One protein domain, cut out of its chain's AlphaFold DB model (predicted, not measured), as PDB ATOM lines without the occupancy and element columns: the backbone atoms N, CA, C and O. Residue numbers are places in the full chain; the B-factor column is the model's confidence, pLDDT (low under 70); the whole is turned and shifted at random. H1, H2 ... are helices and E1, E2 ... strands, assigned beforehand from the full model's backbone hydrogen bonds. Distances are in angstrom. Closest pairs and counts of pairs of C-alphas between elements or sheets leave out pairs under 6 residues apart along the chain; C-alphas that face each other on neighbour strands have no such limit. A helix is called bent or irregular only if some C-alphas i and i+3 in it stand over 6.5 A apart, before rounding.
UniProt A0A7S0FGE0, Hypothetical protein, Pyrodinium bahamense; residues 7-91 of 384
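Overview. This is residues 7 to 91 of the 384 residues of the protein "Hypothetical protein" of Pyrodinium bahamense (UniProt A0A7S0FGE0). A small sheet of three parallel strands, in the order E1 E2 E3, has H1 lying along one face, while H2 stands up from that same face and comes near the strands with its residues 55 to 58. H3 packs at the last residues of E2 and E3. The printed part has 85 residues with three named helices and three named strands, in the order E1 H1 E2 H2 E3 H3, a mixed class. It is compact, with a radius of gyration of the C-alphas of 11.8 A and spans of 34 by 29 by 20 A.

Along the chain. E1, residues 7 to 10, begins at C-alpha 7 (197.296, 183.568, 172.677) and is 10.0 A long. H1, residues 13 to 23, is 15.4 A long and irregular: C-alphas 18 and 21 are 7.7 A apart. E2, residues 30 to 35, is 16.3 A long. H2, residues 45 to 58, is 20.2 A long and irregular: C-alphas 46 and 49 are 7.4 A apart. E3, residues 67 to 71, is 13.4 A long. H3, residues 74 to 84, is 15.1 A long and ends at C-alpha 84 (192.441, 197.194, 190.110).

Arrangement. E1 and E2 are parallel, with N 9 and O 32 at 3.0 A; E2 and E3 are parallel, with N 33 and O 68 at 2.9 A. E1, H1, E2 and E2, H2, E3 are strand-helix-strand units, parallel neighbour strands joined through a helix, with right-handed crossovers. H1 is over E1 and E2 at a height of 8.3 A. H2 and H3 only just touch, with 3 pairs of C-alphas within 8 A, the closest being Arg 56 and Leu 84 at 6.4 A. H1 and H3 are apart. Every O i to N i+4 pair is within hydrogen-bond range in H3, 8 of 10 in H2 and 0 of 7 in H1, where 7 of 8 O i to N i+3 pairs are.

Size, cuts and confidence. The farthest C-alphas, of Pro 26 and Phe 75, are 35.4 A apart. The printed part has no cut, no link is long, and no printed residue is under 70 in pLDDT.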
ATOM      1  N   PHE A   7     196.052 183.140 172.048       87.94
ATOM      2  CA  PHE A   7     197.296 183.568 172.677       87.94
ATOM      3  C   PHE A   7     197.221 183.349 174.181       87.94
ATOM      4  O   PHE A   7     196.311 183.833 174.845       87.94
ATOM      5  N   LEU A   8     198.202 182.639 174.728       88.94
ATOM      6  CA  LEU A   8     198.420 182.560 176.166       88.94
ATOM      7  C   LEU A   8     199.650 183.399 176.490       88.94
ATOM      8  O   LEU A   8     200.742 183.100 176.005       88.94
ATOM      9  N   CYS A   9     199.476 184.438 177.295       88.38
ATOM     10  CA  CYS A   9     200.561 185.309 177.723       88.38
ATOM     11  C   CYS A   9     200.557 185.439 179.249       88.38
ATOM     12  O   CYS A   9     199.525 185.316 179.910       88.38
ATOM     13  N   GLY A  10     201.733 185.643 179.823       80.62
ATOM     14  CA  GLY A  10     201.941 185.768 181.260       80.62
ATOM     15  C   GLY A  10     203.417 186.020 181.559       80.62
ATOM     16  O   GLY A  10     204.244 185.955 180.653       80.62
ATOM     17  N   HIS A  11     203.717 186.303 182.824       82.56
ATOM     18  CA  HIS A  11     205.057 186.431 183.409       82.56
ATOM     19  C   HIS A  11     206.146 187.181 182.590       82.56
ATOM     20  O   HIS A  11     206.934 186.549 181.879       82.56
ATOM     21  N   PRO A  12     206.300 188.506 182.790       85.19
ATOM     22  CA  PRO A  12     205.338 189.400 183.427       85.19
ATOM     23  C   PRO A  12     204.094 189.563 182.554       85.19
ATOM     24  O   PRO A  12     204.176 189.609 181.326       85.19
ATOM     25  N   ILE A  13     202.935 189.743 183.190       89.25
ATOM     26  CA  ILE A  13     201.687 190.045 182.471       89.25
ATOM     27  C   ILE A  13     201.803 191.316 181.608       89.25
ATOM     28  O   ILE A  13     201.115 191.440 180.603       89.25
ATOM     29  N   TYR A  14     202.734 192.219 181.928       90.88
ATOM     30  CA  TYR A  14     203.060 193.385 181.104       90.88
ATOM     31  C   TYR A  14     203.406 193.049 179.653       90.88
ATOM     32  O   TYR A  14     203.024 193.783 178.747       90.88
ATOM     33  N   TRP A  15     204.074 191.921 179.397       91.12
ATOM     34  CA  TRP A  15     204.442 191.531 178.033       91.12
ATOM     35  C   TRP A  15     203.244 191.130 177.170       91.12
ATOM     36  O   TRP A  15     203.379 191.058 175.952       91.12
ATOM     37  N   CYS A  16     202.065 190.925 177.764       91.94
ATOM     38  CA  CYS A  16     200.828 190.743 177.009       91.94
ATOM     39  C   CYS A  16     200.471 191.970 176.150       91.94
ATOM     40  O   CYS A  16     199.797 191.810 175.137       91.94
ATOM     41  N   THR A  17     200.957 193.174 176.492       92.25
ATOM     42  CA  THR A  17     200.688 194.404 175.718       92.25
ATOM     43  C   THR A  17     201.244 194.328 174.298       92.25
ATOM     44  O   THR A  17     200.668 194.892 173.375       92.25
ATOM     45  N   LEU A  18     202.296 193.528 174.082       90.38
ATOM     46  CA  LEU A  18     202.879 193.273 172.761       90.38
ATOM     47  C   LEU A  18     201.899 192.607 171.782       90.38
ATOM     48  O   LEU A  18     202.145 192.603 170.578       90.38
ATOM     49  N   PHE A  19     200.810 192.022 172.288       89.38
ATOM     50  CA  PHE A  19     199.808 191.303 171.500       89.38
ATOM     51  C   PHE A  19     198.448 192.006 171.481       89.38
ATOM     52  O   PHE A  19     197.492 191.460 170.931       89.38
ATOM     53  N   GLU A  20     198.340 193.210 172.046       88.62
ATOM     54  CA  GLU A  20     197.062 193.908 172.181       88.62
ATOM     55  C   GLU A  20     196.400 194.221 170.835       88.62
ATOM     56  O   GLU A  20     195.197 194.007 170.668       88.62
ATOM     57  N   GLU A  21     197.186 194.621 169.835       88.62
ATOM     58  CA  GLU A  21     196.691 194.875 168.477       88.62
ATOM     59  C   GLU A  21     196.024 193.642 167.848       88.62
ATOM     60  O   GLU A  21     195.112 193.776 167.033       88.62
ATOM     61  N   LEU A  22     196.430 192.429 168.246       87.88
ATOM     62  CA  LEU A  22     195.847 191.189 167.731       87.88
ATOM     63  C   LEU A  22     194.441 190.938 168.278       87.88
ATOM     64  O   LEU A  22     193.662 190.240 167.632       87.88
ATOM     65  N   MET A  23     194.100 191.498 169.439       86.75
ATOM     66  CA  MET A  23     192.755 191.394 170.015       86.75
ATOM     67  C   MET A  23     191.767 192.351 169.342       86.75
ATOM     68  O   MET A  23     190.558 192.128 169.370       86.75
ATOM     69  N   GLN A  24     192.274 193.404 168.705       85.00
ATOM     70  CA  GLN A  24     191.470 194.435 168.064       85.00
ATOM     71  C   GLN A  24     191.114 194.073 166.608       85.00
ATOM     72  O   GLN A  24     191.710 193.172 165.999       85.00
ATOM     73  N   PRO A  25     190.113 194.743 166.004       84.00
ATOM     74  CA  PRO A  25     189.865 194.638 164.572       84.00
ATOM     75  C   PRO A  25     191.107 195.031 163.748       84.00
ATOM     76  O   PRO A  25     191.768 196.012 164.086       84.00
ATOM     77  N   PRO A  26     191.410 194.326 162.641       87.50
ATOM     78  CA  PRO A  26     190.609 193.271 162.013       87.50
ATOM     79  C   PRO A  26     190.877 191.848 162.542       87.50
ATOM     80  O   PRO A  26     190.207 190.920 162.098       87.50
ATOM     81  N   PHE A  27     191.842 191.652 163.443       87.31
ATOM     82  CA  PHE A  27     192.348 190.322 163.799       87.31
ATOM     83  C   PHE A  27     191.455 189.556 164.779       87.31
ATOM     84  O   PHE A  27     191.238 188.362 164.568       87.31
ATOM     85  N   ARG A  28     190.945 190.231 165.822       86.50
ATOM     86  CA  ARG A  28     190.034 189.671 166.844       86.50
ATOM     87  C   ARG A  28     190.482 188.315 167.409       86.50
ATOM     88  O   ARG A  28     189.688 187.387 167.540       86.50
ATOM     89  N   LYS A  29     191.772 188.172 167.697       89.44
ATOM     90  CA  LYS A  29     192.339 186.941 168.251       89.44
ATOM     91  C   LYS A  29     191.992 186.804 169.727       89.44
ATOM     92  O   LYS A  29     191.943 187.796 170.455       89.44
ATOM     93  N   ALA A  30     191.759 185.563 170.153       91.50
ATOM     94  CA  ALA A  30     191.510 185.274 171.553       91.50
ATOM     95  C   ALA A  30     192.809 185.367 172.360       91.50
ATOM     96  O   ALA A  30     193.862 184.909 171.907       91.50
ATOM     97  N   MET A  31     192.734 185.928 173.565       92.31
ATOM     98  CA  MET A  31     193.859 186.044 174.486       92.31
ATOM     99  C   MET A  31     193.465 185.614 175.898       92.31
ATOM    100  O   MET A  31     192.427 186.003 176.430       92.31
ATOM    101  N   ILE A  32     194.352 184.861 176.538       93.75
ATOM    102  CA  ILE A  32     194.332 184.594 177.970       93.75
ATOM    103  C   ILE A  32     195.578 185.239 178.574       93.75
ATOM    104  O   ILE A  32     196.701 184.817 178.287       93.75
ATOM    105  N   GLY A  33     195.370 186.236 179.431       93.94
ATOM    106  CA  GLY A  33     196.416 186.831 180.259       93.94
ATOM    107  C   GLY A  33     196.474 186.147 181.621       93.94
ATOM    108  O   GLY A  33     195.524 186.236 182.397       93.94
ATOM    109  N   VAL A  34     197.570 185.463 181.940       92.44
ATOM    110  CA  VAL A  34     197.756 184.815 183.247       92.44
ATOM    111  C   VAL A  34     198.389 185.798 184.226       92.44
ATOM    112  O   VAL A  34     199.512 186.260 184.035       92.44
ATOM    113  N   TYR A  35     197.658 186.090 185.298       90.38
ATOM    114  CA  TYR A  35     198.066 186.962 186.390       90.38
ATOM    115  C   TYR A  35     198.648 186.127 187.542       90.38
ATOM    116  O   TYR A  35     197.914 185.609 188.388       90.38
ATOM    117  N   ASP A  36     199.970 185.949 187.539       84.56
ATOM    118  CA  ASP A  36     200.744 185.117 188.478       84.56
ATOM    119  C   ASP A  36     201.764 185.906 189.316       84.56
ATOM    120  O   ASP A  36     202.551 185.332 190.073       84.56
ATOM    121  N   GLN A  37     201.756 187.229 189.172       79.38
ATOM    122  CA  GLN A  37     202.658 188.164 189.831       79.38
ATOM    123  C   GLN A  37     201.930 189.471 190.146       79.38
ATOM    124  O   GLN A  37     200.884 189.748 189.558       79.38
ATOM    125  N   PRO A  38     202.491 190.307 191.038       74.75
ATOM    126  CA  PRO A  38     202.027 191.677 191.203       74.75
ATOM    127  C   PRO A  38     201.921 192.398 189.845       74.75
ATOM    128  O   PRO A  38     202.774 192.180 188.983       74.75
ATOM    129  N   PRO A  39     200.925 193.283 189.646       74.62
ATOM    130  CA  PRO A  39     200.576 193.782 188.316       74.62
ATOM    131  C   PRO A  39     201.711 194.544 187.658       74.62
ATOM    132  O   PRO A  39     201.884 194.443 186.456       74.62
ATOM    133  N   PHE A  40     202.531 195.236 188.441       77.75
ATOM    134  CA  PHE A  40     203.589 196.076 187.894       77.75
ATOM    135  C   PHE A  40     204.972 195.423 187.945       77.75
ATOM    136  O   PHE A  40     205.999 196.091 187.850       77.75
ATOM    137  N   PHE A  41     205.027 194.098 188.130       79.56
ATOM    138  CA  PHE A  41     206.292 193.381 188.080       79.56
ATOM    139  C   PHE A  41     206.914 193.545 186.690       79.56
ATOM    140  O   PHE A  41     206.317 193.151 185.691       79.56
ATOM    141  N   LEU A  42     208.114 194.135 186.646       81.94
ATOM    142  CA  LEU A  42     208.824 194.499 185.412       81.94
ATOM    143  C   LEU A  42     208.046 195.466 184.496       81.94
ATOM    144  O   LEU A  42     208.253 195.461 183.283       81.94
ATOM    145  N   VAL A  43     207.190 196.314 185.072       84.56
ATOM    146  CA  VAL A  43     206.564 197.444 184.371       84.56
ATOM    147  C   VAL A  43     207.422 198.697 184.579       84.56
ATOM    148  O   VAL A  43     207.829 198.963 185.713       84.56
ATOM    149  N   PRO A  44     207.741 199.463 183.521       87.44
ATOM    150  CA  PRO A  44     208.393 200.761 183.669       87.44
ATOM    151  C   PRO A  44     207.554 201.701 184.539       87.44
ATOM    152  O   PRO A  44     206.341 201.782 184.367       87.44
ATOM    153  N   SER A  45     208.192 202.435 185.451       80.94
ATOM    154  CA  SER A  45     207.497 203.282 186.435       80.94
ATOM    155  C   SER A  45     206.552 204.317 185.814       80.94
ATOM    156  O   SER A  45     205.506 204.632 186.366       80.94
ATOM    157  N   GLU A  46     206.927 204.839 184.654       86.25
ATOM    158  CA  GLU A  46     206.197 205.813 183.852       86.25
ATOM    159  C   GLU A  46     204.974 205.219 183.140       86.25
ATOM    160  O   GLU A  46     204.094 205.971 182.732       86.25
ATOM    161  N   ALA A  47     204.913 203.891 183.017       87.81
ATOM    162  CA  ALA A  47     203.843 203.154 182.355       87.81
ATOM    163  C   ALA A  47     202.905 202.445 183.348       87.81
ATOM    164  O   ALA A  47     201.960 201.791 182.919       87.81
ATOM    165  N   GLU A  48     203.140 202.537 184.665       85.44
ATOM    166  CA  GLU A  48     202.335 201.826 185.670       85.44
ATOM    167  C   GLU A  48     200.855 202.232 185.623       85.44
ATOM    168  O   GLU A  48     199.989 201.360 185.592       85.44
ATOM    169  N   ASP A  49     200.556 203.533 185.570       84.31
ATOM    170  CA  ASP A  49     199.173 204.028 185.548       84.31
ATOM    171  C   ASP A  49     198.447 203.633 184.252       84.31
ATOM    172  O   ASP A  49     197.326 203.126 184.300       84.31
ATOM    173  N   GLU A  50     199.103 203.800 183.098       89.56
ATOM    174  CA  GLU A  50     198.573 203.376 181.795       89.56
ATOM    175  C   GLU A  50     198.305 201.869 181.786       89.56
ATOM    176  O   GLU A  50     197.207 201.421 181.456       89.56
ATOM    177  N   PHE A  51     199.274 201.079 182.251       90.75
ATOM    178  CA  PHE A  51     199.138 199.634 182.294       90.75
ATOM    179  C   PHE A  51     198.054 199.164 183.272       90.75
ATOM    180  O   PHE A  51     197.392 198.155 183.021       90.75
ATOM    181  N   ALA A  52     197.824 199.887 184.372       88.31
ATOM    182  CA  ALA A  52     196.718 199.600 185.279       88.31
ATOM    183  C   ALA A  52     195.359 199.729 184.572       88.31
ATOM    184  O   ALA A  52     194.488 198.879 184.777       88.31
ATOM    185  N   GLU A  53     195.176 200.757 183.738       89.38
ATOM    186  CA  GLU A  53     193.961 200.921 182.931       89.38
ATOM    187  C   GLU A  53     193.837 199.820 181.873       89.38
ATOM    188  O   GLU A  53     192.766 199.228 181.734       89.38
ATOM    189  N   THR A  54     194.936 199.471 181.199       91.38
ATOM    190  CA  THR A  54     194.977 198.361 180.235       91.38
ATOM    191  C   THR A  54     194.605 197.022 180.880       91.38
ATOM    192  O   THR A  54     193.790 196.269 180.356       91.38
ATOM    193  N   LEU A  55     195.126 196.710 182.069       90.69
ATOM    194  CA  LEU A  55     194.733 195.490 182.777       90.69
ATOM    195  C   LEU A  55     193.250 195.498 183.168       90.69
ATOM    196  O   LEU A  55     192.593 194.455 183.099       90.69
ATOM    197  N   ARG A  56     192.703 196.653 183.574       90.75
ATOM    198  CA  ARG A  56     191.268 196.781 183.876       90.75
ATOM    199  C   ARG A  56     190.407 196.581 182.638       90.75
ATOM    200  O   ARG A  56     189.345 195.976 182.768       90.75
ATOM    201  N   SER A  57     190.842 197.068 181.478       91.06
ATOM    202  CA  SER A  57     190.112 196.906 180.222       91.06
ATOM    203  C   SER A  57     190.133 195.453 179.744       91.06
ATOM    204  O   SER A  57     189.081 194.920 179.407       91.06
ATOM    205  N   TRP A  58     191.271 194.757 179.832       91.31
ATOM    206  CA  TRP A  58     191.356 193.323 179.509       91.31
ATOM    207  C   TRP A  58     190.515 192.436 180.435       91.31
ATOM    208  O   TRP A  58     190.095 191.349 180.046       91.31
ATOM    209  N   ALA A  59     190.285 192.874 181.674       90.50
ATOM    210  CA  ALA A  59     189.400 192.197 182.619       90.50
ATOM    211  C   ALA A  59     187.910 192.538 182.406       90.50
ATOM    212  O   ALA A  59     187.058 191.982 183.103       90.50
ATOM    213  N   ASP A  60     187.583 193.451 181.484       89.88
ATOM    214  CA  ASP A  60     186.217 193.847 181.153       89.88
ATOM    215  C   ASP A  60     185.786 193.228 179.811       89.88
ATOM    216  O   ASP A  60     186.168 193.723 178.744       89.88
ATOM    217  N   PRO A  61     184.948 192.172 179.822       85.50
ATOM    218  CA  PRO A  61     184.550 191.497 178.590       85.50
ATOM    219  C   PRO A  61     183.708 192.391 177.668       85.50
ATOM    220  O   PRO A  61     183.567 192.086 176.489       85.50
ATOM    221  N   THR A  62     183.165 193.512 178.165       86.94
ATOM    222  CA  THR A  62     182.461 194.491 177.322       86.94
ATOM    223  C   THR A  62     183.414 195.324 176.464       86.94
ATOM    224  O   THR A  62     183.006 195.838 175.423       86.94
ATOM    225  N   GLN A  63     184.679 195.447 176.880       87.50
ATOM    226  CA  GLN A  63     185.723 196.158 176.142       87.50
ATOM    227  C   GLN A  63     186.536 195.199 175.270       87.50
ATOM    228  O   GLN A  63     186.805 195.505 174.110       87.50
ATOM    229  N   TYR A  64     186.877 194.026 175.809       87.94
ATOM    230  CA  TYR A  64     187.638 192.994 175.108       87.94
ATOM    231  C   TYR A  64     186.906 191.642 175.186       87.94
ATOM    232  O   TYR A  64     187.242 190.808 176.026       87.94
ATOM    233  N   PRO A  65     185.924 191.373 174.302       88.50
ATOM    234  CA  PRO A  65     185.148 190.126 174.336       88.50
ATOM    235  C   PRO A  65     185.983 188.883 174.000       88.50
ATOM    236  O   PRO A  65     185.579 187.765 174.302       88.50
ATOM    237  N   THR A  66     187.161 189.063 173.396       89.25
ATOM    238  CA  THR A  66     188.099 187.984 173.069       89.25
ATOM    239  C   THR A  66     189.258 187.885 174.063       89.25
ATOM    240  O   THR A  66     190.193 187.125 173.822       89.25
ATOM    241  N   ALA A  67     189.237 188.628 175.173       90.69
ATOM    242  CA  ALA A  67     190.290 188.585 176.182       90.69
ATOM    243  C   ALA A  67     189.747 188.141 177.539       90.69
ATOM    244  O   ALA A  67     188.660 188.536 177.954       90.69
ATOM    245  N   VAL A  68     190.535 187.344 178.258       91.81
ATOM    246  CA  VAL A  68     190.280 187.041 179.669       91.81
ATOM    247  C   VAL A  68     191.576 187.123 180.455       91.81
ATOM    248  O   VAL A  68     192.565 186.466 180.129       91.81
ATOM    249  N   VAL A  69     191.551 187.880 181.550       94.00
ATOM    250  CA  VAL A  69     192.601 187.831 182.569       94.00
ATOM    251  C   VAL A  69     192.243 186.761 183.599       94.00
ATOM    252  O   VAL A  69     191.146 186.768 184.154       94.00
ATOM    253  N   VAL A  70     193.160 185.831 183.863       93.81
ATOM    254  CA  VAL A  70     192.978 184.726 184.813       93.81
ATOM    255  C   VAL A  70     194.016 184.823 185.919       93.81
ATOM    256  O   VAL A  70     195.216 184.773 185.666       93.81
ATOM    257  N   GLY A  71     193.564 184.888 187.168       92.00
ATOM    258  CA  GLY A  71     194.430 184.766 188.333       92.00
ATOM    259  C   GLY A  71     195.010 183.356 188.429       92.00
ATOM    260  O   GLY A  71     194.277 182.367 188.392       92.00
ATOM    261  N   PHE A  72     196.320 183.250 188.619       87.56
ATOM    262  CA  PHE A  72     197.010 181.969 188.788       87.56
ATOM    263  C   PHE A  72     196.627 181.228 190.080       87.56
ATOM    264  O   PHE A  72     196.919 180.051 190.247       87.56
ATOM    265  N   ALA A  73     196.009 181.927 191.027       86.12
ATOM    266  CA  ALA A  73     195.511 181.390 192.283       86.12
ATOM    267  C   ALA A  73     194.401 182.304 192.826       86.12
ATOM    268  O   ALA A  73     194.310 183.465 192.400       86.12
ATOM    269  N   PRO A  74     193.610 181.853 193.819       84.94
ATOM    270  CA  PRO A  74     192.700 182.722 194.558       84.94
ATOM    271  C   PRO A  74     193.417 183.961 195.105       84.94
ATOM    272  O   PRO A  74     192.892 185.062 194.984       84.94
ATOM    273  N   PHE A  75     194.647 183.802 195.619       82.94
ATOM    274  CA  PHE A  75     195.497 184.914 196.054       82.94
ATOM    275  C   PHE A  75     195.650 185.995 194.983       82.94
ATOM    276  O   PHE A  75     195.410 187.165 195.259       82.94
ATOM    277  N   PHE A  76     196.009 185.609 193.757       84.38
ATOM    278  CA  PHE A  76     196.256 186.552 192.670       84.38
ATOM    279  C   PHE A  76     194.967 187.183 192.148       84.38
ATOM    280  O   PHE A  76     194.938 188.379 191.897       84.38
ATOM    281  N   SER A  77     193.868 186.431 192.065       87.12
ATOM    282  CA  SER A  77     192.559 187.016 191.738       87.12
ATOM    283  C   SER A  77     192.124 188.053 192.779       87.12
ATOM    284  O   SER A  77     191.687 189.142 192.411       87.12
ATOM    285  N   ARG A  78     192.340 187.774 194.074       82.06
ATOM    286  CA  ARG A  78     192.085 188.740 195.152       82.06
ATOM    287  C   ARG A  78     193.036 189.921 195.123       82.06
ATOM    288  O   ARG A  78     192.597 191.035 195.359       82.06
ATOM    289  N   GLN A  79     194.310 189.705 194.823       79.75
ATOM    290  CA  GLN A  79     195.276 190.786 194.663       79.75
ATOM    291  C   GLN A  79     194.910 191.688 193.475       79.75
ATOM    292  O   GLN A  79     195.001 192.905 193.590       79.75
ATOM    293  N   PHE A  80     194.458 191.117 192.360       84.06
ATOM    294  CA  PHE A  80     194.003 191.876 191.200       84.06
ATOM    295  C   PHE A  80     192.760 192.704 191.538       84.06
ATOM    296  O   PHE A  80     192.745 193.906 191.301       84.06
ATOM    297  N   GLU A  81     191.751 192.085 192.156       83.06
ATOM    298  CA  GLU A  81     190.555 192.774 192.654       83.06
ATOM    299  C   GLU A  81     190.925 193.898 193.616       83.06
ATOM    300  O   GLU A  81     190.430 195.014 193.485       83.06
ATOM    301  N   TRP A  82     191.862 193.619 194.518       76.06
ATOM    302  CA  TRP A  82     192.373 194.581 195.474       76.06
ATOM    303  C   TRP A  82     193.084 195.754 194.819       76.06
ATOM    304  O   TRP A  82     192.953 196.854 195.308       76.06
ATOM    305  N   ILE A  83     193.870 195.563 193.763       75.94
ATOM    306  CA  ILE A  83     194.663 196.658 193.183       75.94
ATOM    307  C   ILE A  83     193.874 197.412 192.110       75.94
ATOM    308  O   ILE A  83     194.004 198.625 191.972       75.94
ATOM    309  N   LEU A  84     193.059 196.697 191.337       81.75
ATOM    310  CA  LEU A  84     192.441 197.194 190.110       81.75
ATOM    311  C   LEU A  84     190.914 197.307 190.205       81.75
ATOM    312  O   LEU A  84     190.284 197.751 189.249       81.75
ATOM    313  N   GLY A  85     190.305 196.934 191.337       78.56
ATOM    314  CA  GLY A  85     188.862 197.069 191.575       78.56
ATOM    315  C   GLY A  85     187.993 196.164 190.701       78.56
ATOM    316  O   GLY A  85     186.807 196.429 190.512       78.56
ATOM    317  N   ARG A  86     188.578 195.116 190.115       83.56
ATOM    318  CA  ARG A  86     187.909 194.204 189.183       83.56
ATOM    319  C   ARG A  86     188.140 192.765 189.604       83.56
ATOM    320  O   ARG A  86     189.268 192.350 189.829       83.56
ATOM    321  N   LYS A  87     187.077 191.973 189.681       86.75
ATOM    322  CA  LYS A  87     187.205 190.547 189.971       86.75
ATOM    323  C   LYS A  87     187.528 189.783 188.694       86.75
ATOM    324  O   LYS A  87     186.767 189.845 187.735       86.75
ATOM    325  N   ILE A  88     188.608 189.013 188.726       90.94
ATOM    326  CA  ILE A  88     188.982 188.097 187.643       90.94
ATOM    327  C   ILE A  88     188.743 186.639 188.055       90.94
ATOM    328  O   ILE A  88     188.862 186.316 189.247       90.94
ATOM    329  N   PRO A  89     188.421 185.736 187.110       93.38
ATOM    330  CA  PRO A  89     188.420 184.304 187.388       93.38
ATOM    331  C   PRO A  89     189.819 183.837 187.805       93.38
ATOM    332  O   PRO A  89     190.821 184.494 187.530       93.38
ATOM    333  N   HIS A  90     189.906 182.687 188.468       92.31
ATOM    334  CA  HIS A  90     191.187 182.053 188.767       92.31
ATOM    335  C   HIS A  90     191.132 180.555 188.525       92.31
ATOM    336  O   HIS A  90     190.102 179.915 188.737       92.31
ATOM    337  N   SER A  91     192.282 179.999 188.163       90.44
ATOM    338  CA  SER A  91     192.527 178.563 188.170       90.44
ATOM    339  C   SER A  91     193.629 178.284 189.166       90.44
ATOM    340  O   SER A  91     194.659 178.942 189.118       90.44
TER     341      SER A  91